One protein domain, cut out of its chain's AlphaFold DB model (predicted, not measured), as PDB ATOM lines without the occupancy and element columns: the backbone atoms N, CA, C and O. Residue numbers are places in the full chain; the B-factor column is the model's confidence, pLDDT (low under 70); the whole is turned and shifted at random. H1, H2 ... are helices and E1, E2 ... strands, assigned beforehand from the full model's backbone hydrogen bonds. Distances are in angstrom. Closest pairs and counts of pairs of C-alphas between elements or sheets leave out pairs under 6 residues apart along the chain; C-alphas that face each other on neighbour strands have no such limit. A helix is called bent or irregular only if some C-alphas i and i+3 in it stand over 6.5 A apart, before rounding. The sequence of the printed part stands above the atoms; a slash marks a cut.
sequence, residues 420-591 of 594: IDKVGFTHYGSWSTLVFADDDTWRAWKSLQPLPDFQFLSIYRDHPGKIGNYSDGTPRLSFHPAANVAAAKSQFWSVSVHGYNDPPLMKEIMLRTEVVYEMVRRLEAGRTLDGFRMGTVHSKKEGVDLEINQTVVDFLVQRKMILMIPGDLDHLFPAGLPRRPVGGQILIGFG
ATOM      1  N   ILE A 420     -13.272 -23.602  25.663       77.81
ATOM      2  CA  ILE A 420     -13.161 -23.325  24.230       77.81
ATOM      3  C   ILE A 420     -12.386 -24.464  23.563       77.81
ATOM      4  O   ILE A 420     -11.153 -24.464  23.532       77.81
ATOM      5  N   ASP A 421     -13.117 -25.415  22.985       82.50
ATOM      6  CA  ASP A 421     -12.562 -26.451  22.115       82.50
ATOM      7  C   ASP A 421     -12.211 -25.851  20.743       82.50
ATOM      8  O   ASP A 421     -13.039 -25.760  19.835       82.50
ATOM      9  N   LYS A 422     -10.969 -25.378  20.593       86.06
ATOM     10  CA  LYS A 422     -10.498 -24.740  19.350       86.06
ATOM     11  C   LYS A 422     -10.481 -25.705  18.161       86.06
ATOM     12  O   LYS A 422     -10.762 -25.285  17.035       86.06
ATOM     13  N   VAL A 423     -10.144 -26.974  18.397       88.19
ATOM     14  CA  VAL A 423     -10.084 -27.997  17.342       88.19
ATOM     15  C   VAL A 423     -11.505 -28.332  16.894       88.19
ATOM     16  O   VAL A 423     -11.817 -28.228  15.706       88.19
ATOM     17  N   GLY A 424     -12.405 -28.588  17.849       86.75
ATOM     18  CA  GLY A 424     -13.832 -28.758  17.589       86.75
ATOM     19  C   GLY A 424     -14.439 -27.567  16.848       86.75
ATOM     20  O   GLY A 424     -15.154 -27.752  15.862       86.75
ATOM     21  N   PHE A 425     -14.076 -26.333  17.214       88.00
ATOM     22  CA  PHE A 425     -14.548 -25.143  16.506       88.00
ATOM     23  C   PHE A 425     -14.077 -25.103  15.050       88.00
ATOM     24  O   PHE A 425     -14.871 -24.814  14.156       88.00
ATOM     25  N   THR A 426     -12.819 -25.455  14.791       89.06
ATOM     26  CA  THR A 426     -12.260 -25.498  13.431       89.06
ATOM     27  C   THR A 426     -12.964 -26.548  12.568       89.06
ATOM     28  O   THR A 426     -13.256 -26.309  11.396       89.06
ATOM     29  N   HIS A 427     -13.294 -27.709  13.142       88.12
ATOM     30  CA  HIS A 427     -13.887 -28.811  12.385       88.12
ATOM     31  C   HIS A 427     -15.410 -28.762  12.275       88.12
ATOM     32  O   HIS A 427     -15.946 -29.216  11.259       88.12
ATOM     33  N   TYR A 428     -16.095 -28.248  13.289       84.25
ATOM     34  CA  TYR A 428     -17.543 -28.358  13.452       84.25
ATOM     35  C   TYR A 428     -18.237 -27.001  13.654       84.25
ATOM     36  O   TYR A 428     -19.462 -26.915  13.600       84.25
ATOM     37  N   GLY A 429     -17.478 -25.917  13.840       84.50
ATOM     38  CA  GLY A 429     -18.032 -24.589  14.109       84.50
ATOM     39  C   GLY A 429     -18.628 -24.449  15.510       84.50
ATOM     40  O   GLY A 429     -19.378 -23.502  15.751       84.50
ATOM     41  N   SER A 430     -18.305 -25.371  16.421       82.06
ATOM     42  CA  SER A 430     -18.681 -25.286  17.829       82.06
ATOM     43  C   SER A 430     -17.461 -25.406  18.734       82.06
ATOM     44  O   SER A 430     -16.749 -26.405  18.696       82.06
ATOM     45  N   TRP A 431     -17.223 -24.372  19.538       77.19
ATOM     46  CA  TRP A 431     -16.241 -24.389  20.621       77.19
ATOM     47  C   TRP A 431     -16.818 -24.984  21.906       77.19
ATOM     48  O   TRP A 431     -16.072 -25.293  22.826       77.19
ATOM     49  N   SER A 432     -18.140 -25.099  21.991       71.19
ATOM     50  CA  SER A 432     -18.893 -25.389  23.207       71.19
ATOM     51  C   SER A 432     -19.384 -26.838  23.300       71.19
ATOM     52  O   SER A 432     -19.951 -27.232  24.316       71.19
ATOM     53  N   THR A 433     -19.155 -27.662  22.269       70.12
ATOM     54  CA  THR A 433     -19.501 -29.093  22.288       70.12
ATOM     55  C   THR A 433     -18.690 -29.907  23.297       70.12
ATOM     56  O   THR A 433     -19.112 -31.011  23.635       70.12
ATOM     57  N   LEU A 434     -17.573 -29.355  23.799       77.00
ATOM     58  CA  LEU A 434     -16.687 -29.976  24.793       77.00
ATOM     59  C   LEU A 434     -16.237 -31.383  24.364       77.00
ATOM     60  O   LEU A 434     -16.338 -32.330  25.137       77.00
ATOM     61  N   VAL A 435     -15.809 -31.524  23.105       85.06
ATOM     62  CA  VAL A 435     -15.341 -32.811  22.575       85.06
ATOM     63  C   VAL A 435     -13.870 -33.000  22.915       85.06
ATOM     64  O   VAL A 435     -13.499 -34.087  23.325       85.06
ATOM     65  N   PHE A 436     -13.047 -31.962  22.735       87.19
ATOM     66  CA  PHE A 436     -11.593 -31.959  22.952       87.19
ATOM     67  C   PHE A 436     -10.867 -33.183  22.362       87.19
ATOM     68  O   PHE A 436      -9.870 -33.659  22.908       87.19
ATOM     69  N   ALA A 437     -11.361 -33.679  21.226       90.56
ATOM     70  CA  ALA A 437     -10.637 -34.621  20.386       90.56
ATOM     71  C   ALA A 437      -9.533 -33.884  19.616       90.56
ATOM     72  O   ALA A 437      -9.694 -32.715  19.248       90.56
ATOM     73  N   ASP A 438      -8.428 -34.576  19.347       91.56
ATOM     74  CA  ASP A 438      -7.354 -34.038  18.517       91.56
ATOM     75  C   ASP A 438      -7.762 -33.899  17.036       91.56
ATOM     76  O   ASP A 438      -8.804 -34.380  16.577       91.56
ATOM     77  N   ASP A 439      -6.934 -33.176  16.283       92.31
ATOM     78  CA  ASP A 439      -7.172 -32.869  14.871       92.31
ATOM     79  C   ASP A 439      -7.251 -34.145  14.014       92.31
ATOM     80  O   ASP A 439      -8.120 -34.271  13.146       92.31
ATOM     81  N   ASP A 440      -6.401 -35.131  14.314       93.81
ATOM     82  CA  ASP A 440      -6.350 -36.414  13.612       93.81
ATOM     83  C   ASP A 440      -7.642 -37.217  13.800       93.81
ATOM     84  O   ASP A 440      -8.180 -37.758  12.832       93.81
ATOM     85  N   THR A 441      -8.198 -37.233  15.011       94.94
ATOM     86  CA  THR A 441      -9.481 -37.872  15.324       94.94
ATOM     87  C   THR A 441     -10.623 -37.201  14.560       94.94
ATOM     88  O   THR A 441     -11.441 -37.878  13.930       94.94
ATOM     89  N   TRP A 442     -10.663 -35.865  14.521       94.75
ATOM     90  CA  TRP A 442     -11.672 -35.140  13.745       94.75
ATOM     91  C   TRP A 442     -11.568 -35.398  12.238       94.75
ATOM     92  O   TRP A 442     -12.594 -35.509  11.554       94.75
ATOM     93  N   ARG A 443     -10.348 -35.482  11.693       95.62
ATOM     94  CA  ARG A 443     -10.121 -35.862  10.289       95.62
ATOM     95  C   ARG A 443     -10.556 -37.300  10.031       95.62
ATOM     96  O   ARG A 443     -11.217 -37.544   9.021       95.62
ATOM     97  N   ALA A 444     -10.254 -38.222  10.946       96.31
ATOM     98  CA  ALA A 444     -10.669 -39.616  10.855       96.31
ATOM     99  C   ALA A 444     -12.198 -39.730  10.780       96.31
ATOM    100  O   ALA A 444     -12.701 -40.362   9.853       96.31
ATOM    101  N   TRP A 445     -12.948 -39.038  11.646       96.62
ATOM    102  CA  TRP A 445     -14.416 -39.009  11.569       96.62
ATOM    103  C   TRP A 445     -14.918 -38.498  10.221       96.62
ATOM    104  O   TRP A 445     -15.718 -39.167   9.572       96.62
ATOM    105  N   LYS A 446     -14.418 -37.346   9.758       95.81
ATOM    106  CA  LYS A 446     -14.831 -36.762   8.472       95.81
ATOM    107  C   LYS A 446     -14.513 -37.672   7.283       95.81
ATOM    108  O   LYS A 446     -15.291 -37.710   6.334       95.81
ATOM    109  N   SER A 447     -13.421 -38.433   7.341       96.19
ATOM    110  CA  SER A 447     -13.047 -39.370   6.273       96.19
ATOM    111  C   SER A 447     -14.056 -40.507   6.070       96.19
ATOM    112  O   SER A 447     -14.087 -41.107   4.999       96.19
ATOM    113  N   LEU A 448     -14.921 -40.772   7.059       96.19
ATOM    114  CA  LEU A 448     -15.978 -41.778   6.956       96.19
ATOM    115  C   LEU A 448     -17.207 -41.280   6.187       96.19
ATOM    116  O   LEU A 448     -18.011 -42.109   5.763       96.19
ATOM    117  N   GLN A 449     -17.386 -39.966   6.004       95.12
ATOM    118  CA  GLN A 449     -18.578 -39.395   5.356       95.12
ATOM    119  C   GLN A 449     -18.927 -40.044   4.007       95.12
ATOM    120  O   GLN A 449     -20.096 -40.383   3.837       95.12
ATOM    121  N   PRO A 450     -17.972 -40.293   3.087       95.25
ATOM    122  CA  PRO A 450     -18.276 -40.875   1.778       95.25
ATOM    123  C   PRO A 450     -18.722 -42.343   1.827       95.25
ATOM    124  O   PRO A 450     -19.226 -42.856   0.832       95.25
ATOM    125  N   LEU A 451     -18.500 -43.043   2.945       93.75
ATOM    126  CA  LEU A 451     -18.881 -44.446   3.095       93.75
ATOM    127  C   LEU A 451     -20.400 -44.590   3.301       93.75
ATOM    128  O   LEU A 451     -21.012 -43.691   3.895       93.75
ATOM    129  N   PRO A 452     -21.002 -45.730   2.896       94.25
ATOM    130  CA  PRO A 452     -22.387 -46.057   3.232       94.25
ATOM    131  C   PRO A 452     -22.664 -45.954   4.738       94.25
ATOM    132  O   PRO A 452     -21.754 -46.089   5.557       94.25
ATOM    133  N   ASP A 453     -23.921 -45.709   5.110       95.69
ATOM    134  CA  ASP A 453     -24.298 -45.601   6.519       95.69
ATOM    135  C   ASP A 453     -24.139 -46.938   7.266       95.69
ATOM    136  O   ASP A 453     -24.372 -48.014   6.714       95.69
ATOM    137  N   PHE A 454     -23.769 -46.855   8.543       95.75
ATOM    138  CA  PHE A 454     -23.665 -47.977   9.478       95.75
ATOM    139  C   PHE A 454     -23.857 -47.477  10.914       95.75
ATOM    140  O   PHE A 454     -23.691 -46.289  11.194       95.75
ATOM    141  N   GLN A 455     -24.187 -48.383  11.843       95.88
ATOM    142  CA  GLN A 455     -24.229 -48.033  13.264       95.88
ATOM    143  C   GLN A 455     -22.807 -47.788  13.770       95.88
ATOM    144  O   GLN A 455     -21.963 -48.682  13.729       95.88
ATOM    145  N   PHE A 456     -22.543 -46.572  14.232       96.75
ATOM    146  CA  PHE A 456     -21.211 -46.088  14.552       96.75
ATOM    147  C   PHE A 456     -21.097 -45.648  16.009       96.75
ATOM    148  O   PHE A 456     -21.979 -44.973  16.556       96.75
ATOM    149  N   LEU A 457     -19.961 -45.990  16.607       96.81
ATOM    150  CA  LEU A 457     -19.491 -45.468  17.879       96.81
ATOM    151  C   LEU A 457     -18.014 -45.104  17.729       96.81
ATOM    152  O   LEU A 457     -17.230 -45.912  17.242       96.81
ATOM    153  N   SER A 458     -17.629 -43.914  18.179       96.62
ATOM    154  CA  SER A 458     -16.218 -43.560  18.331       96.62
ATOM    155  C   SER A 458     -15.895 -43.424  19.803       96.62
ATOM    156  O   SER A 458     -16.520 -42.620  20.495       96.62
ATOM    157  N   ILE A 459     -14.895 -44.172  20.244       96.44
ATOM    158  CA  ILE A 459     -14.181 -43.924  21.488       96.44
ATOM    159  C   ILE A 459     -12.920 -43.154  21.110       96.44
ATOM    160  O   ILE A 459     -12.289 -43.469  20.107       96.44
ATOM    161  N   TYR A 460     -12.577 -42.123  21.864       94.50
ATOM    162  CA  TYR A 460     -11.398 -41.300  21.612       94.50
ATOM    163  C   TYR A 460     -10.800 -40.823  22.936       94.50
ATOM    164  O   TYR A 460     -11.421 -40.961  23.993       94.50
ATOM    165  N   ARG A 461      -9.582 -40.278  22.888       91.50
ATOM    166  CA  ARG A 461      -8.955 -39.640  24.047       91.50
ATOM    167  C   ARG A 461      -9.466 -38.209  24.149       91.50
ATOM    168  O   ARG A 461      -9.154 -37.372  23.309       91.50
ATOM    169  N   ASP A 462     -10.284 -37.958  25.156       86.75
ATOM    170  CA  ASP A 462     -10.717 -36.620  25.523       86.75
ATOM    171  C   ASP A 462      -9.560 -35.945  26.254       86.75
ATOM    172  O   ASP A 462      -9.095 -36.446  27.282       86.75
ATOM    173  N   HIS A 463      -9.066 -34.843  25.692       82.19
ATOM    174  CA  HIS A 463      -8.002 -34.026  26.261       82.19
ATOM    175  C   HIS A 463      -8.595 -32.734  26.826       82.19
ATOM    176  O   HIS A 463      -8.267 -31.647  26.326       82.19
ATOM    177  N   PRO A 464      -9.474 -32.800  27.847       67.06
ATOM    178  CA  PRO A 464     -10.060 -31.590  28.373       67.06
ATOM    179  C   PRO A 464      -8.910 -30.738  28.900       67.06
ATOM    180  O   PRO A 464      -8.063 -31.207  29.671       67.06
ATOM    181  N   GLY A 465      -8.883 -29.458  28.518       60.00
ATOM    182  CA  GLY A 465      -8.086 -28.488  29.263       60.00
ATOM    183  C   GLY A 465      -8.420 -28.595  30.759       60.00
ATOM    184  O   GLY A 465      -9.426 -29.194  31.139       60.00
ATOM    185  N   LYS A 466      -7.616 -28.012  31.653       48.19
ATOM    186  CA  LYS A 466      -8.018 -27.921  33.069       48.19
ATOM    187  C   LYS A 466      -9.322 -27.116  33.178       48.19
ATOM    188  O   LYS A 466      -9.294 -25.886  33.233       48.19
ATOM    189  N   ILE A 467     -10.471 -27.794  33.180       52.91
ATOM    190  CA  ILE A 467     -11.793 -27.195  33.370       52.91
ATOM    191  C   ILE A 467     -12.019 -27.088  34.880       52.91
ATOM    192  O   ILE A 467     -12.663 -27.932  35.501       52.91
ATOM    193  N   GLY A 468     -11.434 -26.060  35.497       52.97
ATOM    194  CA  GLY A 468     -11.543 -25.835  36.942       52.97
ATOM    195  C   GLY A 468     -11.105 -27.055  37.767       52.97
ATOM    196  O   GLY A 468     -10.051 -27.627  37.510       52.97
ATOM    197  N   ASN A 469     -11.931 -27.461  38.739       44.91
ATOM    198  CA  ASN A 469     -11.696 -28.632  39.602       44.91
ATOM    199  C   ASN A 469     -12.193 -29.965  38.998       44.91
ATOM    200  O   ASN A 469     -12.148 -30.988  39.676       44.91
ATOM    201  N   TYR A 470     -12.730 -29.963  37.771       45.06
ATOM    202  CA  TYR A 470     -13.442 -31.114  37.197       45.06
ATOM    203  C   TYR A 470     -12.559 -32.041  36.358       45.06
ATOM    204  O   TYR A 470     -12.945 -33.176  36.089       45.06
ATOM    205  N   SER A 471     -11.377 -31.576  35.957       56.06
ATOM    206  CA  SER A 471     -10.398 -32.354  35.204       56.06
ATOM    207  C   SER A 471      -9.009 -32.078  35.781       56.06
ATOM    208  O   SER A 471      -8.600 -30.926  35.939       56.06
ATOM    209  N   ASP A 472      -8.279 -33.143  36.100       61.88
ATOM    210  CA  ASP A 472      -6.853 -33.100  36.444       61.88
ATOM    211  C   ASP A 472      -5.966 -32.881  35.199       61.88
ATOM    212  O   ASP A 472      -4.745 -32.763  35.317       61.88
ATOM    213  N   GLY A 473      -6.580 -32.766  34.015       63.94
ATOM    214  CA  GLY A 473      -5.916 -32.696  32.718       63.94
ATOM    215  C   GLY A 473      -5.444 -34.054  32.202       63.94
ATOM    216  O   GLY A 473      -4.734 -34.090  31.197       63.94
ATOM    217  N   THR A 474      -5.794 -35.163  32.868       71.38
ATOM    218  CA  THR A 474      -5.469 -36.502  32.367       71.38
ATOM    219  C   THR A 474      -6.403 -36.867  31.213       71.38
ATOM    220  O   THR A 474      -7.622 -36.717  31.344       71.38
ATOM    221  N   PRO A 475      -5.865 -37.341  30.074       78.12
ATOM    222  CA  PRO A 475      -6.701 -37.809  28.984       78.12
ATOM    223  C   PRO A 475      -7.529 -39.017  29.420       78.12
ATOM    224  O   PRO A 475      -6.980 -39.972  29.973       78.12
ATOM    225  N   ARG A 476      -8.833 -38.994  29.141       87.38
ATOM    226  CA  ARG A 476      -9.759 -40.097  29.452       87.38
ATOM    227  C   ARG A 476     -10.395 -40.635  28.188       87.38
ATOM    228  O   ARG A 476     -10.438 -39.934  27.178       87.38
ATOM    229  N   LEU A 477     -10.866 -41.878  28.222       91.75
ATOM    230  CA  LEU A 477     -11.613 -42.396  27.085       91.75
ATOM    231  C   LEU A 477     -13.033 -41.853  27.151       91.75
ATOM    232  O   LEU A 477     -13.736 -41.991  28.148       91.75
ATOM    233  N   SER A 478     -13.451 -41.228  26.062       91.25
ATOM    234  CA  SER A 478     -14.774 -40.640  25.932       91.25
ATOM    235  C   SER A 478     -15.409 -41.071  24.622       91.25
ATOM    236  O   SER A 478     -14.750 -41.583  23.717       91.25
ATOM    237  N   PHE A 479     -16.713 -40.872  24.527       91.56
ATOM    238  CA  PHE A 479     -17.488 -41.066  23.314       91.56
ATOM    239  C   PHE A 479     -18.513 -39.945  23.222       91.56
ATOM    240  O   PHE A 479     -19.113 -39.546  24.219       91.56
ATOM    241  N   HIS A 480     -18.712 -39.411  22.017       90.56
ATOM    242  CA  HIS A 480     -19.485 -38.187  21.852       90.56
ATOM    243  C   HIS A 480     -20.337 -38.194  20.570       90.56
ATOM    244  O   HIS A 480     -19.827 -38.558  19.507       90.56
ATOM    245  N   PRO A 481     -21.606 -37.726  20.605       89.19
ATOM    246  CA  PRO A 481     -22.491 -37.698  19.432       89.19
ATOM    247  C   PRO A 481     -21.962 -36.884  18.244       89.19
ATOM    248  O   PRO A 481     -22.326 -37.145  17.100       89.19
ATOM    249  N   ALA A 482     -21.092 -35.901  18.488       89.94
ATOM    250  CA  ALA A 482     -20.458 -35.123  17.420       89.94
ATOM    251  C   ALA A 482     -19.632 -35.994  16.465       89.94
ATOM    252  O   ALA A 482     -19.555 -35.651  15.290       89.94
ATOM    253  N   ALA A 483     -19.090 -37.131  16.919       93.56
ATOM    254  CA  ALA A 483     -18.398 -38.077  16.046       93.56
ATOM    255  C   ALA A 483     -19.343 -38.627  14.967       93.56
ATOM    256  O   ALA A 483     -18.999 -38.652  13.790       93.56
ATOM    257  N   ASN A 484     -20.572 -38.992  15.348       94.19
ATOM    258  CA  ASN A 484     -21.604 -39.463  14.424       94.19
ATOM    259  C   ASN A 484     -22.033 -38.381  13.434       94.19
ATOM    260  O   ASN A 484     -22.182 -38.663  12.247       94.19
ATOM    261  N   VAL A 485     -22.193 -37.139  13.903       92.81
ATOM    262  CA  VAL A 485     -22.536 -36.013  13.023       92.81
ATOM    263  C   VAL A 485     -21.388 -35.703  12.062       92.81
ATOM    264  O   VAL A 485     -21.620 -35.523  10.871       92.81
ATOM    265  N   ALA A 486     -20.145 -35.695  12.547       93.56
ATOM    266  CA  ALA A 486     -18.960 -35.467  11.729       93.56
ATOM    267  C   ALA A 486     -18.738 -36.584  10.703       93.56
ATOM    268  O   ALA A 486     -18.363 -36.289   9.575       93.56
ATOM    269  N   ALA A 487     -19.004 -37.839  11.064       95.38
ATOM    270  CA  ALA A 487     -18.898 -38.991  10.173       95.38
ATOM    271  C   ALA A 487     -20.115 -39.183   9.254       95.38
ATOM    272  O   ALA A 487     -20.050 -39.982   8.316       95.38
ATOM    273  N   ALA A 488     -21.221 -38.479   9.520       95.38
ATOM    274  CA  ALA A 488     -22.532 -38.738   8.925       95.38
ATOM    275  C   ALA A 488     -22.927 -40.227   9.034       95.38
ATOM    276  O   ALA A 488     -23.261 -40.860   8.032       95.38
ATOM    277  N   LYS A 489     -22.821 -40.798  10.246       96.38
ATOM    278  CA  LYS A 489     -23.120 -42.213  10.534       96.38
ATOM    279  C   LYS A 489     -24.128 -42.387  11.662       96.38
ATOM    280  O   LYS A 489     -24.038 -41.690  12.675       96.38
ATOM    281  N   SER A 490     -25.071 -43.314  11.498       95.44
ATOM    282  CA  SER A 490     -26.122 -43.623  12.476       95.44
ATOM    283  C   SER A 490     -25.551 -43.957  13.846       95.44
ATOM    284  O   SER A 490     -24.519 -44.618  13.953       95.44
ATOM    285  N   GLN A 491     -26.202 -43.509  14.918       93.50
ATOM    286  CA  GLN A 491     -25.671 -43.742  16.256       93.50
ATOM    287  C   GLN A 491     -25.920 -45.174  16.717       93.50
ATOM    288  O   GLN A 491     -27.021 -45.701  16.581       93.50
ATOM    289  N   PHE A 492     -24.896 -45.802  17.302       93.50
ATOM    290  CA  PHE A 492     -25.087 -47.072  18.003       93.50
ATOM    291  C   PHE A 492     -25.761 -46.890  19.369       93.50
ATOM    292  O   PHE A 492     -26.472 -47.785  19.823       93.50
ATOM    293  N   TRP A 493     -25.527 -45.755  20.026       89.88
ATOM    294  CA  TRP A 493     -26.033 -45.435  21.358       89.88
ATOM    295  C   TRP A 493     -26.856 -44.146  21.317       89.88
ATOM    296  O   TRP A 493     -26.640 -43.286  20.466       89.88
ATOM    297  N   SER A 494     -27.790 -43.994  22.253       85.00
ATOM    298  CA  SER A 494     -28.608 -42.789  22.365       85.00
ATOM    299  C   SER A 494     -29.118 -42.605  23.793       85.00
ATOM    300  O   SER A 494     -28.916 -43.456  24.654       85.00
ATOM    301  N   VAL A 495     -29.796 -41.494  24.064       79.25
ATOM    302  CA  VAL A 495     -30.441 -41.252  25.359       79.25
ATOM    303  C   VAL A 495     -31.850 -41.850  25.382       79.25
ATOM    304  O   VAL A 495     -32.646 -41.667  24.466       79.25
ATOM    305  N   SER A 496     -32.227 -42.505  26.478       71.88
ATOM    306  CA  SER A 496     -33.519 -43.209  26.642       71.88
ATOM    307  C   SER A 496     -34.769 -42.332  26.431       71.88
ATOM    308  O   SER A 496     -35.845 -42.863  26.172       71.88
ATOM    309  N   VAL A 497     -34.625 -40.997  26.425       72.88
ATOM    310  CA  VAL A 497     -35.707 -40.035  26.107       72.88
ATOM    311  C   VAL A 497     -36.304 -40.248  24.711       72.88
ATOM    312  O   VAL A 497     -37.467 -39.922  24.479       72.88
ATOM    313  N   HIS A 498     -35.535 -40.806  23.768       78.88
ATOM    314  CA  HIS A 498     -36.026 -41.047  22.411       78.88
ATOM    315  C   HIS A 498     -37.079 -42.163  22.356       78.88
ATOM    316  O   HIS A 498     -37.961 -42.092  21.505       78.88
ATOM    317  N   GLY A 499     -37.020 -43.130  23.279       74.62
ATOM    318  CA  GLY A 499     -37.911 -44.293  23.338       74.62
ATOM    319  C   GLY A 499     -39.055 -44.177  24.348       74.62
ATOM    320  O   GLY A 499     -39.735 -45.160  24.599       74.62
ATOM    321  N   TYR A 500     -39.306 -43.010  24.946       74.44
ATOM    322  CA  TYR A 500     -40.246 -42.877  26.070       74.44
ATOM    323  C   TYR A 500     -41.688 -43.328  25.831       74.44
ATOM    324  O   TYR A 500     -42.389 -43.536  26.808       74.44
ATOM    325  N   ASN A 501     -42.150 -43.453  24.585       74.19
ATOM    326  CA  ASN A 501     -43.498 -43.947  24.272       74.19
ATOM    327  C   ASN A 501     -43.476 -45.358  23.650       74.19
ATOM    328  O   ASN A 501     -44.496 -45.817  23.141       74.19
ATOM    329  N   ASP A 502     -42.318 -46.023  23.688       79.62
ATOM    330  CA  ASP A 502     -42.036 -47.335  23.104       79.62
ATOM    331  C   ASP A 502     -41.132 -48.130  24.075       79.62
ATOM    332  O   ASP A 502     -39.902 -48.012  24.031       79.62
ATOM    333  N   PRO A 503     -41.717 -48.906  25.012       79.56
ATOM    334  CA  PRO A 503     -40.951 -49.635  26.025       79.56
ATOM    335  C   PRO A 503     -39.884 -50.583  25.452       79.56
ATOM    336  O   PRO A 503     -38.769 -50.584  25.984       79.56
ATOM    337  N   PRO A 504     -40.154 -51.361  24.381       85.19
ATOM    338  CA  PRO A 504     -39.115 -52.132  23.699       85.19
ATOM    339  C   PRO A 504     -37.924 -51.284  23.235       85.19
ATOM    340  O   PRO A 504     -36.778 -51.636  23.529       85.19
ATOM    341  N   LEU A 505     -38.172 -50.152  22.566       86.31
ATOM    342  CA  LEU A 505     -37.102 -49.260  22.108       86.31
ATOM    343  C   LEU A 505     -36.339 -48.635  23.283       86.31
ATOM    344  O   LEU A 505     -35.112 -48.557  23.242       86.31
ATOM    345  N   MET A 506     -37.041 -48.217  24.341       85.19
ATOM    346  CA  MET A 506     -36.413 -47.690  25.554       85.19
ATOM    347  C   MET A 506     -35.475 -48.722  26.185       85.19
ATOM    348  O   MET A 506     -34.323 -48.393  26.469       85.19
ATOM    349  N   LYS A 507     -35.921 -49.977  26.332       86.12
ATOM    350  CA  LYS A 507     -35.092 -51.068  26.865       86.12
ATOM    351  C   LYS A 507     -33.849 -51.305  26.004       86.12
ATOM    352  O   LYS A 507     -32.756 -51.422  26.547       86.12
ATOM    353  N   GLU A 508     -33.988 -51.334  24.680       90.12
ATOM    354  CA  GLU A 508     -32.847 -51.508  23.770       90.12
ATOM    355  C   GLU A 508     -31.851 -50.336  23.850       90.12
ATOM    356  O   GLU A 508     -30.640 -50.563  23.853       90.12
ATOM    357  N   ILE A 509     -32.328 -49.091  23.987       90.19
ATOM    358  CA  ILE A 509     -31.463 -47.921  24.227       90.19
ATOM    359  C   ILE A 509     -30.673 -48.087  25.526       90.19
ATOM    360  O   ILE A 509     -29.466 -47.834  25.553       90.19
ATOM    361  N   MET A 510     -31.342 -48.506  26.600       89.12
ATOM    362  CA  MET A 510     -30.705 -48.697  27.902       89.12
ATOM    363  C   MET A 510     -29.644 -49.795  27.843       89.12
ATOM    364  O   MET A 510     -28.521 -49.566  28.277       89.12
ATOM    365  N   LEU A 511     -29.953 -50.934  27.215       91.38
ATOM    366  CA  LEU A 511     -28.993 -52.020  27.003       91.38
ATOM    367  C   LEU A 511     -27.740 -51.520  26.277       91.38
ATOM    368  O   LEU A 511     -26.635 -51.690  26.782       91.38
ATOM    369  N   ARG A 512     -27.904 -50.853  25.128       93.38
ATOM    370  CA  ARG A 512     -26.782 -50.283  24.358       93.38
ATOM    371  C   ARG A 512     -25.965 -49.293  25.187       93.38
ATOM    372  O   ARG A 512     -24.742 -49.320  25.127       93.38
ATOM    373  N   THR A 513     -26.631 -48.451  25.971       91.25
ATOM    374  CA  THR A 513     -25.982 -47.439  26.814       91.25
ATOM    375  C   THR A 513     -25.105 -48.078  27.890       91.25
ATOM    376  O   THR A 513     -23.932 -47.726  28.004       91.25
ATOM    377  N   GLU A 514     -25.634 -49.050  28.635       90.81
ATOM    378  CA  GLU A 514     -24.875 -49.740  29.686       90.81
ATOM    379  C   GLU A 514     -23.704 -50.553  29.103       90.81
ATOM    380  O   GLU A 514     -22.603 -50.527  29.657       90.81
ATOM    381  N   VAL A 515     -23.889 -51.196  27.940       93.50
ATOM    382  CA  VAL A 515     -22.803 -51.899  27.223       93.50
ATOM    383  C   VAL A 515     -21.661 -50.946  26.882       93.50
ATOM    384  O   VAL A 515     -20.495 -51.281  27.085       93.50
ATOM    385  N   VAL A 516     -21.983 -49.761  26.357       94.12
ATOM    386  CA  VAL A 516     -20.977 -48.766  25.976       94.12
ATOM    387  C   VAL A 516     -20.230 -48.247  27.203       94.12
ATOM    388  O   VAL A 516     -19.001 -48.192  27.171       94.12
ATOM    389  N   TYR A 517     -20.930 -47.929  28.297       91.88
ATOM    390  CA  TYR A 517     -20.280 -47.480  29.531       91.88
ATOM    391  C   TYR A 517     -19.337 -48.536  30.114       91.88
ATOM    392  O   TYR A 517     -18.201 -48.219  30.471       91.88
ATOM    393  N   GLU A 518     -19.772 -49.794  30.182       91.31
ATOM    394  CA  GLU A 518     -18.942 -50.879  30.701       91.31
ATOM    395  C   GLU A 518     -17.743 -51.172  29.787       91.31
ATOM    396  O   GLU A 518     -16.634 -51.411  30.274       91.31
ATOM    397  N   MET A 519     -17.935 -51.106  28.466       93.56
ATOM    398  CA  MET A 519     -16.852 -51.240  27.494       93.56
ATOM    399  C   MET A 519     -15.785 -50.160  27.708       93.56
ATOM    400  O   MET A 519     -14.612 -50.492  27.853       93.56
ATOM    401  N   VAL A 520     -16.178 -48.885  27.791       94.25
ATOM    402  CA  VAL A 520     -15.243 -47.768  28.014       94.25
ATOM    403  C   VAL A 520     -14.486 -47.952  29.327       94.25
ATOM    404  O   VAL A 520     -13.259 -47.916  29.330       94.25
ATOM    405  N   ARG A 521     -15.192 -48.268  30.420       92.12
ATOM    406  CA  ARG A 521     -14.586 -48.510  31.739       92.12
ATOM    407  C   ARG A 521     -13.528 -49.617  31.711       92.12
ATOM    408  O   ARG A 521     -12.523 -49.541  32.416       92.12
ATOM    409  N   ARG A 522     -13.748 -50.671  30.922       93.88
ATOM    410  CA  ARG A 522     -12.787 -51.772  30.765       93.88
ATOM    411  C   ARG A 522     -11.569 -51.384  29.950       93.88
ATOM    412  O   ARG A 522     -10.461 -51.729  30.355       93.88
ATOM    413  N   LEU A 523     -11.777 -50.668  28.849       94.38
ATOM    414  CA  LEU A 523     -10.691 -50.172  28.008       94.38
ATOM    415  C   LEU A 523      -9.804 -49.192  28.784       94.38
ATOM    416  O   LEU A 523      -8.584 -49.308  28.727       94.38
ATOM    417  N   GLU A 524     -10.392 -48.307  29.595       92.50
ATOM    418  CA  GLU A 524      -9.640 -47.420  30.498       92.50
ATOM    419  C   GLU A 524      -8.813 -48.194  31.530       92.50
ATOM    420  O   GLU A 524      -7.715 -47.780  31.891       92.50
ATOM    421  N   ALA A 525      -9.309 -49.349  31.978       93.12
ATOM    422  CA  ALA A 525      -8.593 -50.238  32.887       93.12
ATOM    423  C   ALA A 525      -7.559 -51.145  32.186       93.12
ATOM    424  O   ALA A 525      -7.000 -52.025  32.844       93.12
ATOM    425  N   GLY A 526      -7.342 -50.992  30.872       94.62
ATOM    426  CA  GLY A 526      -6.431 -51.830  30.084       94.62
ATOM    427  C   GLY A 526      -6.862 -53.298  30.002       94.62
ATOM    428  O   GLY A 526      -6.022 -54.186  29.878       94.62
ATOM    429  N   ARG A 527      -8.163 -53.585  30.141       95.81
ATOM    430  CA  ARG A 527      -8.701 -54.953  30.137       95.81
ATOM    431  C   ARG A 527      -9.256 -55.310  28.766       95.81
ATOM    432  O   ARG A 527      -9.980 -54.522  28.164       95.81
ATOM    433  N   THR A 528      -8.983 -56.537  28.328       94.69
ATOM    434  CA  THR A 528      -9.540 -57.084  27.085       94.69
ATOM    435  C   THR A 528     -11.067 -57.227  27.149       94.69
ATOM    436  O   THR A 528     -11.649 -57.483  28.214       94.69
ATOM    437  N   LEU A 529     -11.716 -57.061  25.993       93.12
ATOM    438  CA  LEU A 529     -13.136 -57.372  25.792       93.12
ATOM    439  C   LEU A 529     -13.378 -58.838  25.414       93.12
ATOM    440  O   LEU A 529     -14.528 -59.281  25.413       93.12
ATOM    441  N   ASP A 530     -12.321 -59.587  25.099       90.69
ATOM    442  CA  ASP A 530     -12.440 -60.979  24.684       90.69
ATOM    443  C   ASP A 530     -13.021 -61.858  25.806       90.69
ATOM    444  O   ASP A 530     -12.621 -61.768  26.969       90.69
ATOM    445  N   GLY A 531     -14.033 -62.658  25.466       89.19
ATOM    446  CA  GLY A 531     -14.767 -63.515  26.404       89.19
ATOM    447  C   GLY A 531     -15.548 -62.795  27.517       89.19
ATOM    448  O   GLY A 531     -16.151 -63.461  28.365       89.19
ATOM    449  N   PHE A 532     -15.580 -61.458  27.558       93.38
ATOM    450  CA  PHE A 532     -16.207 -60.739  28.665       93.38
ATOM    451  C   PHE A 532     -17.742 -60.808  28.618       93.38
ATOM    452  O   PHE A 532     -18.372 -60.291  27.694       93.38
ATOM    453  N   ARG A 533     -18.345 -61.380  29.670       93.12
ATOM    454  CA  ARG A 533     -19.795 -61.412  29.922       93.12
ATOM    455  C   ARG A 533     -20.203 -60.367  30.959       93.12
ATOM    456  O   ARG A 533     -19.633 -60.348  32.046       93.12
ATOM    457  N   MET A 534     -21.211 -59.549  30.645       87.56
ATOM    458  CA  MET A 534     -21.693 -58.498  31.555       87.56
ATOM    459  C   MET A 534     -22.535 -59.026  32.720       87.56
ATOM    460  O   MET A 534     -22.347 -58.567  33.842       87.56
ATOM    461  N   GLY A 535     -23.441 -59.981  32.474       90.50
ATOM    462  CA  GLY A 535     -24.407 -60.418  33.486       90.50
ATOM    463  C   GLY A 535     -25.489 -59.360  33.729       90.50
ATOM    464  O   GLY A 535     -25.975 -58.748  32.778       90.50
ATOM    465  N   THR A 536     -25.875 -59.153  34.988       89.88
ATOM    466  CA  THR A 536     -26.883 -58.156  35.381       89.88
ATOM    467  C   THR A 536     -26.237 -56.797  35.636       89.88
ATOM    468  O   THR A 536     -25.331 -56.682  36.461       89.88
ATOM    469  N   VAL A 537     -26.729 -55.757  34.962       86.38
ATOM    470  CA  VAL A 537     -26.273 -54.371  35.124       86.38
ATOM    471  C   VAL A 537     -27.414 -53.513  35.659       86.38
ATOM    472  O   VAL A 537     -28.496 -53.476  35.076       86.38
ATOM    473  N   HIS A 538     -27.165 -52.801  36.756       84.88
ATOM    474  CA  HIS A 538     -28.128 -51.861  37.321       84.88
ATOM    475  C   HIS A 538     -28.017 -50.497  36.634       84.88
ATOM    476  O   HIS A 538     -27.030 -49.776  36.827       84.88
ATOM    477  N   SER A 539     -29.041 -50.108  35.872       82.19
ATOM    478  CA  SER A 539     -29.103 -48.776  35.276       82.19
ATOM    479  C   SER A 539     -29.488 -47.755  36.341       82.19
ATOM    480  O   SER A 539     -30.667 -47.517  36.603       82.19
ATOM    481  N   LYS A 540     -28.481 -47.120  36.955       76.50
ATOM    482  CA  LYS A 540     -28.677 -46.142  38.044       76.50
ATOM    483  C   LYS A 540     -29.662 -45.028  37.683       76.50
ATOM    484  O   LYS A 540     -30.407 -44.575  38.538       76.50
ATOM    485  N   LYS A 541     -29.640 -44.579  36.426       75.94
ATOM    486  CA  LYS A 541     -30.448 -43.451  35.946       75.94
ATOM    487  C   LYS A 541     -31.935 -43.783  35.827       75.94
ATOM    488  O   LYS A 541     -32.768 -42.900  35.980       75.94
ATOM    489  N   GLU A 542     -32.252 -45.027  35.497       79.44
ATOM    490  CA  GLU A 542     -33.627 -45.476  35.249       79.44
ATOM    491  C   GLU A 542     -34.149 -46.370  36.391       79.44
ATOM    492  O   GLU A 542     -35.332 -46.698  36.428       79.44
ATOM    493  N   GLY A 543     -33.277 -46.758  37.332       80.31
ATOM    494  CA  GLY A 543     -33.607 -47.539  38.524       80.31
ATOM    495  C   GLY A 543     -33.994 -48.990  38.238       80.31
ATOM    496  O   GLY A 543     -34.791 -49.557  38.984       80.31
ATOM    497  N   VAL A 544     -33.474 -49.589  37.162       84.44
ATOM    498  CA  VAL A 544     -33.837 -50.952  36.736       84.44
ATOM    499  C   VAL A 544     -32.617 -51.826  36.479       84.44
ATOM    500  O   VAL A 544     -31.587 -51.356  35.995       84.44
ATOM    501  N   ASP A 545     -32.777 -53.118  36.751       88.19
ATOM    502  CA  ASP A 545     -31.788 -54.139  36.428       88.19
ATOM    503  C   ASP A 545     -31.987 -54.652  34.999       88.19
ATOM    504  O   ASP A 545     -33.100 -54.968  34.567       88.19
ATOM    505  N   LEU A 546     -30.887 -54.727  34.257       89.19
ATOM    506  CA  LEU A 546     -30.836 -55.204  32.884       89.19
ATOM    507  C   LEU A 546     -29.992 -56.472  32.823       89.19
ATOM    508  O   LEU A 546     -28.813 -56.459  33.162       89.19
ATOM    509  N   GLU A 547     -30.584 -57.564  32.354       91.62
ATOM    510  CA  GLU A 547     -29.852 -58.807  32.115       91.62
ATOM    511  C   GLU A 547     -29.242 -58.825  30.714       91.62
ATOM    512  O   GLU A 547     -29.949 -58.701  29.708       91.62
ATOM    513  N   ILE A 548     -27.923 -59.024  30.647       91.25
ATOM    514  CA  ILE A 548     -27.173 -59.170  29.401       91.25
ATOM    515  C   ILE A 548     -26.429 -60.506  29.430       91.25
ATOM    516  O   ILE A 548     -25.251 -60.605  29.780       91.25
ATOM    517  N   ASN A 549     -27.155 -61.554  29.038       90.06
ATOM    518  CA  ASN A 549     -26.737 -62.956  29.125       90.06
ATOM    519  C   ASN A 549     -25.861 -63.408  27.938       90.06
ATOM    520  O   ASN A 549     -25.989 -64.526  27.447       90.06
ATOM    521  N   GLN A 550     -24.974 -62.536  27.458       93.88
ATOM    522  CA  GLN A 550     -24.040 -62.820  26.363       93.88
ATOM    523  C   GLN A 550     -22.738 -62.029  26.523       93.88
ATOM    524  O   GLN A 550     -22.634 -61.169  27.405       93.88
ATOM    525  N   THR A 551     -21.722 -62.336  25.710       94.69
ATOM    526  CA  THR A 551     -20.489 -61.539  25.731       94.69
ATOM    527  C   THR A 551     -20.729 -60.153  25.130       94.69
ATOM    528  O   THR A 551     -21.639 -59.967  24.317       94.69
ATOM    529  N   VAL A 552     -19.914 -59.165  25.513       94.00
ATOM    530  CA  VAL A 552     -19.961 -57.828  24.893       94.00
ATOM    531  C   VAL A 552     -19.723 -57.937  23.389       94.00
ATOM    532  O   VAL A 552     -20.458 -57.339  22.614       94.00
ATOM    533  N   VAL A 553     -18.758 -58.752  22.961       95.00
ATOM    534  CA  VAL A 553     -18.454 -58.953  21.538       95.00
ATOM    535  C   VAL A 553     -19.670 -59.508  20.794       95.00
ATOM    536  O   VAL A 553     -20.083 -58.914  19.801       95.00
ATOM    537  N   ASP A 554     -20.307 -60.564  21.308       95.75
ATOM    538  CA  ASP A 554     -21.515 -61.137  20.696       95.75
ATOM    539  C   ASP A 554     -22.650 -60.110  20.631       95.75
ATOM    540  O   ASP A 554     -23.359 -60.014  19.629       95.75
ATOM    541  N   PHE A 555     -22.799 -59.294  21.681       95.75
ATOM    542  CA  PHE A 555     -23.792 -58.225  21.724       95.75
ATOM    543  C   PHE A 555     -23.606 -57.199  20.610       95.75
ATOM    544  O   PHE A 555     -24.596 -56.820  19.973       95.75
ATOM    545  N   LEU A 556     -22.367 -56.768  20.371       95.81
ATOM    546  CA  LEU A 556     -22.036 -55.801  19.327       95.81
ATOM    547  C   LEU A 556     -22.154 -56.437  17.931       95.81
ATOM    548  O   LEU A 556     -22.707 -55.809  17.028       95.81
ATOM    549  N   VAL A 557     -21.728 -57.698  17.761       96.19
ATOM    550  CA  VAL A 557     -21.824 -58.439  16.485       96.19
ATOM    551  C   VAL A 557     -23.277 -58.619  16.055       96.19
ATOM    552  O   VAL A 557     -23.621 -58.325  14.910       96.19
ATOM    553  N   GLN A 558     -24.155 -59.037  16.971       95.50
ATOM    554  CA  GLN A 558     -25.587 -59.193  16.691       95.50
ATOM    555  C   GLN A 558     -26.244 -57.890  16.223       95.50
ATOM    556  O   GLN A 558     -27.215 -57.920  15.468       95.50
ATOM    557  N   ARG A 559     -25.721 -56.743  16.669       94.75
ATOM    558  CA  ARG A 559     -26.268 -55.415  16.368       94.75
ATOM    559  C   ARG A 559     -25.579 -54.714  15.203       94.75
ATOM    560  O   ARG A 559     -25.994 -53.609  14.877       94.75
ATOM    561  N   LYS A 560     -24.603 -55.362  14.553       96.06
ATOM    562  CA  LYS A 560     -23.944 -54.895  13.323       96.06
ATOM    563  C   LYS A 560     -23.454 -53.452  13.429       96.06
ATOM    564  O   LYS A 560     -24.047 -52.538  12.854       96.06
ATOM    565  N   MET A 561     -22.364 -53.251  14.159       95.38
ATOM    566  CA  MET A 561     -21.798 -51.920  14.372       95.38
ATOM    567  C   MET A 561     -20.326 -51.829  13.986       95.38
ATOM    568  O   MET A 561     -19.619 -52.834  13.921       95.38
ATOM    569  N   ILE A 562     -19.860 -50.605  13.777       97.56
ATOM    570  CA  ILE A 562     -18.448 -50.279  13.606       97.56
ATOM    571  C   ILE A 562     -18.018 -49.385  14.766       97.56
ATOM    572  O   ILE A 562     -18.675 -48.390  15.090       97.56
ATOM    573  N   LEU A 563     -16.905 -49.757  15.388       97.75
ATOM    574  CA  LEU A 563     -16.272 -49.025  16.474       97.75
ATOM    575  C   LEU A 563     -14.992 -48.362  15.961       97.75
ATOM    576  O   LEU A 563     -14.159 -49.041  15.373       97.75
ATOM    577  N   MET A 564     -14.812 -47.069  16.211       98.00
ATOM    578  CA  MET A 564     -13.515 -46.399  16.065       98.00
ATOM    579  C   MET A 564     -12.858 -46.244  17.435       98.00
ATOM    580  O   MET A 564     -13.527 -45.814  18.376       98.00
ATOM    581  N   ILE A 565     -11.571 -46.571  17.531       97.62
ATOM    582  CA  ILE A 565     -10.760 -46.433  18.748       97.62
ATOM    583  C   ILE A 565      -9.367 -45.858  18.441       97.62
ATOM    584  O   ILE A 565      -8.883 -46.029  17.316       97.62
ATOM    585  N   PRO A 566      -8.676 -45.284  19.446       96.81
ATOM    586  CA  PRO A 566      -7.246 -45.007  19.370       96.81
ATOM    587  C   PRO A 566      -6.449 -46.267  19.030       96.81
ATOM    588  O   PRO A 566      -6.720 -47.342  19.574       96.81
ATOM    589  N   GLY A 567      -5.460 -46.140  18.142       96.19
ATOM    590  CA  GLY A 567      -4.725 -47.294  17.622       96.19
ATOM    591  C   GLY A 567      -3.992 -48.115  18.688       96.19
ATOM    592  O   GLY A 567      -3.846 -49.327  18.551       96.19
ATOM    593  N   ASP A 568      -3.589 -47.488  19.791       95.19
ATOM    594  CA  ASP A 568      -2.915 -48.156  20.904       95.19
ATOM    595  C   ASP A 568      -3.834 -49.085  21.712       95.19
ATOM    596  O   ASP A 568      -3.337 -49.961  22.414       95.19
ATOM    597  N   LEU A 569      -5.160 -48.961  21.584       96.31
ATOM    598  CA  LEU A 569      -6.126 -49.827  22.269       96.31
ATOM    599  C   LEU A 569      -6.474 -51.104  21.492       96.31
ATOM    600  O   LEU A 569      -7.176 -51.957  22.028       96.31
ATOM    601  N   ASP A 570      -6.005 -51.265  20.254       96.69
ATOM    602  CA  ASP A 570      -6.419 -52.367  19.368       96.69
ATOM    603  C   ASP A 570      -6.151 -53.763  19.939       96.69
ATOM    604  O   ASP A 570      -6.962 -54.680  19.806       96.69
ATOM    605  N   HIS A 571      -5.043 -53.899  20.668       96.19
ATOM    606  CA  HIS A 571      -4.649 -55.140  21.329       96.19
ATOM    607  C   HIS A 571      -5.640 -55.610  22.415       96.19
ATOM    608  O   HIS A 571      -5.567 -56.759  22.849       96.19
ATOM    609  N   LEU A 572      -6.570 -54.752  22.856       96.62
ATOM    610  CA  LEU A 572      -7.622 -55.088  23.825       96.62
ATOM    611  C   LEU A 572      -8.862 -55.730  23.175       96.62
ATOM    612  O   LEU A 572      -9.813 -56.087  23.878       96.62
ATOM    613  N   PHE A 573      -8.870 -55.876  21.849       97.06
ATOM    614  CA  PHE A 573      -9.976 -56.437  21.078       97.06
ATOM    615  C   PHE A 573      -9.597 -57.792  20.456       97.06
ATOM    616  O   PHE A 573      -8.445 -57.990  20.070       97.06
ATOM    617  N   PRO A 574     -10.555 -58.723  20.266       96.00
ATOM    618  CA  PRO A 574     -10.280 -60.018  19.639       96.00
ATOM    619  C   PRO A 574      -9.619 -59.887  18.259       96.00
ATOM    620  O   PRO A 574     -10.106 -59.152  17.396       96.00
ATOM    621  N   ALA A 575      -8.533 -60.622  18.011       93.69
ATOM    622  CA  ALA A 575      -7.758 -60.528  16.765       93.69
ATOM    623  C   ALA A 575      -8.552 -60.934  15.503       93.69
ATOM    624  O   ALA A 575      -8.255 -60.459  14.412       93.69
ATOM    625  N   GLY A 576      -9.593 -61.762  15.647       93.81
ATOM    626  CA  GLY A 576     -10.422 -62.237  14.530       93.81
ATOM    627  C   GLY A 576     -11.432 -61.226  13.969       93.81
ATOM    628  O   GLY A 576     -12.079 -61.518  12.968       93.81
ATOM    629  N   LEU A 577     -11.601 -60.056  14.595       96.88
ATOM    630  CA  LEU A 577     -12.509 -59.019  14.094       96.88
ATOM    631  C   LEU A 577     -11.908 -58.284  12.878       96.88
ATOM    632  O   LEU A 577     -10.709 -57.983  12.886       96.88
ATOM    633  N   PRO A 578     -12.713 -57.948  11.851       97.00
ATOM    634  CA  PRO A 578     -12.256 -57.172  10.703       97.00
ATOM    635  C   PRO A 578     -11.862 -55.751  11.123       97.00
ATOM    636  O   PRO A 578     -12.557 -55.106  11.914       97.00
ATOM    637  N   ARG A 579     -10.742 -55.264  10.580       96.94
ATOM    638  CA  ARG A 579     -10.109 -54.003  10.977       96.94
ATOM    639  C   ARG A 579      -9.686 -53.170   9.783       96.94
ATOM    640  O   ARG A 579      -9.281 -53.714   8.758       96.94
ATOM    641  N   ARG A 580      -9.697 -51.850   9.957       96.31
ATOM    642  CA  ARG A 580      -9.156 -50.900   8.984       96.31
ATOM    643  C   ARG A 580      -8.506 -49.704   9.691       96.31
ATOM    644  O   ARG A 580      -9.185 -49.041  10.474       96.31
ATOM    645  N   PRO A 581      -7.229 -49.387   9.419       96.12
ATOM    646  CA  PRO A 581      -6.605 -48.180   9.947       96.12
ATOM    647  C   PRO A 581      -7.175 -46.929   9.265       96.12
ATOM    648  O   PRO A 581      -7.376 -46.905   8.048       96.12
ATOM    649  N   VAL A 582      -7.422 -45.880  10.052       94.50
ATOM    650  CA  VAL A 582      -7.900 -44.569   9.592       94.50
ATOM    651  C   VAL A 582      -7.139 -43.481  10.354       94.50
ATOM    652  O   VAL A 582      -7.532 -43.068  11.444       94.50
ATOM    653  N   GLY A 583      -6.016 -43.029   9.789       89.25
ATOM    654  CA  GLY A 583      -5.097 -42.123  10.489       89.25
ATOM    655  C   GLY A 583      -4.482 -42.795  11.721       89.25
ATOM    656  O   GLY A 583      -4.039 -43.937  11.636       89.25
ATOM    657  N   GLY A 584      -4.484 -42.104  12.866       92.25
ATOM    658  CA  GLY A 584      -4.064 -42.659  14.165       92.25
ATOM    659  C   GLY A 584      -5.117 -43.534  14.867       92.25
ATOM    660  O   GLY A 584      -4.905 -43.964  16.001       92.25
ATOM    661  N   GLN A 585      -6.261 -43.776  14.222       96.62
ATOM    662  CA  GLN A 585      -7.383 -44.542  14.762       96.62
ATOM    663  C   GLN A 585      -7.527 -45.885  14.031       96.62
ATOM    664  O   GLN A 585      -7.070 -46.054  12.897       96.62
ATOM    665  N   ILE A 586      -8.217 -46.836  14.658       97.56
ATOM    666  CA  ILE A 586      -8.565 -48.129  14.063       97.56
ATOM    667  C   ILE A 586     -10.084 -48.284  14.062       97.56
ATOM    668  O   ILE A 586     -10.743 -48.096  15.084       97.56
ATOM    669  N   LEU A 587     -10.640 -48.623  12.897       97.50
ATOM    670  CA  LEU A 587     -12.010 -49.100  12.760       97.50
ATOM    671  C   LEU A 587     -12.047 -50.605  12.997       97.50
ATOM    672  O   LEU A 587     -11.325 -51.345  12.332       97.50
ATOM    673  N   ILE A 588     -12.931 -51.050  13.880       98.06
ATOM    674  CA  ILE A 588     -13.200 -52.455  14.173       98.06
ATOM    675  C   ILE A 588     -14.657 -52.748  13.823       98.06
ATOM    676  O   ILE A 588     -15.574 -52.085  14.313       98.06
ATOM    677  N   GLY A 589     -14.873 -53.742  12.967       97.25
ATOM    678  CA  GLY A 589     -16.201 -54.170  12.554       97.25
ATOM    679  C   GLY A 589     -16.739 -55.296  13.432       97.25
ATOM    680  O   GLY A 589     -16.109 -56.340  13.583       97.25
ATOM    681  N   PHE A 590     -17.937 -55.115  13.980       96.94
ATOM    682  CA  PHE A 590     -18.671 -56.140  14.715       96.94
ATOM    683  C   PHE A 590     -19.847 -56.603  13.858       96.94
ATOM    684  O   PHE A 590     -20.885 -55.950  13.810       96.94
ATOM    685  N   GLY A 591     -19.674 -57.718  13.143       93.00
ATOM    686  CA  GLY A 591     -20.680 -58.222  12.197       93.00
ATOM    687  C   GLY A 591     -20.764 -57.438  10.877       93.00
ATOM    688  O   GLY A 591     -21.705 -57.644  10.111       93.00
TER     689      GLY A 591
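Overview. This is residues 420 to 591 of the 594 residues of an uncharacterized protein of Magnetospirillum sp. SS-4 (UniProt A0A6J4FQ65). A strongly twisted five-stranded sheet makes the core, with H2 and H3 over one face and H7 and the later part of H5 over the other, three layers in all. The long helix H5 runs on past the sheet, and a separate hairpin, E3 and E4, packs on its residues 507 to 519. The 172 printed residues have seven named helices and seven named strands, in the order H1 H2 E1 E2 H3 H4 H5 E3 E4 H6 E5 H7 E6 E7. The large sheet, ordered E2 E1 E5 E7 E6, is mixed, and the class is mixed, helices and strands. The whole is compact and rounded, 42 by 36 by 32 A, with a radius of gyration of the C-alphas of 16.1 A.

Arrangement. H1, residues 422 to 428, only just touches H2, residues 439 to 447, with 3 pairs of C-alphas within 8 A, the closest those of Val 423 and Asp 439 at 6.2 A. E1, residues 455 to 462, and E2, residues 476 to 479, form a hairpin, with N 460 and O 478 2.9 A apart. H3, residues 481 to 487, touches H2, the closest C-alphas being those of Trp 445 and Ala 487 at 4.7 A, and is on the same face of the sheet. H4, residues 496 to 499, touches H5, residues 503 to 524, the closest C-alphas being those of Gly 499 and Met 506 at 4.3 A. H5 is on the opposite face from H2, at a height over the sheet of 9.9 A. E3, residues 533 to 539, and E4, residues 544 to 551, form a hairpin, with N 537 and O 546 2.8 A apart. H6, residues 552 to 558, only grazes the large sheet. E5, residues 561 to 566, is parallel to E1, with N 459 and O 564 2.8 A apart. H7, residues 567 to 572, is on the same face as H5. E6, residues 579 to 582, and E7, residues 585 to 590, form a hairpin, with N 580 and O 587 2.9 A apart; E7 is antiparallel to E5, with N 588 and O 563 2.8 A apart. E5, H7 and E6 form a split strand-helix-strand unit, two strands running the same way with E7 between them, and a right-handed crossover. Every O i to N i+4 pair is within hydrogen-bond range in H1, H2, H3, H5 and H6; H7 has 0 of 2, but 2 of 3 O i to N i+3 pairs, and H4 is too short for an i+4 pair.

Along the chain. H1 begins at C-alpha 422 (-10.498, -24.740, 19.350). H5 measures 31.7 A, E1 21.5 A and E4 20.3 A. H7 is irregular, C-alphas 568 and 571 being 7.2 A apart. E7 ends at C-alpha 590 (-18.671, -56.140, 14.715).

Size, cuts and confidence. The C-alphas farthest apart, those of Thr 426 and Asn 549, are 43.1 A apart. The printed part has no cut. The link from E1 to E2 is long, and its residues 464 to 473 have pLDDT under 70.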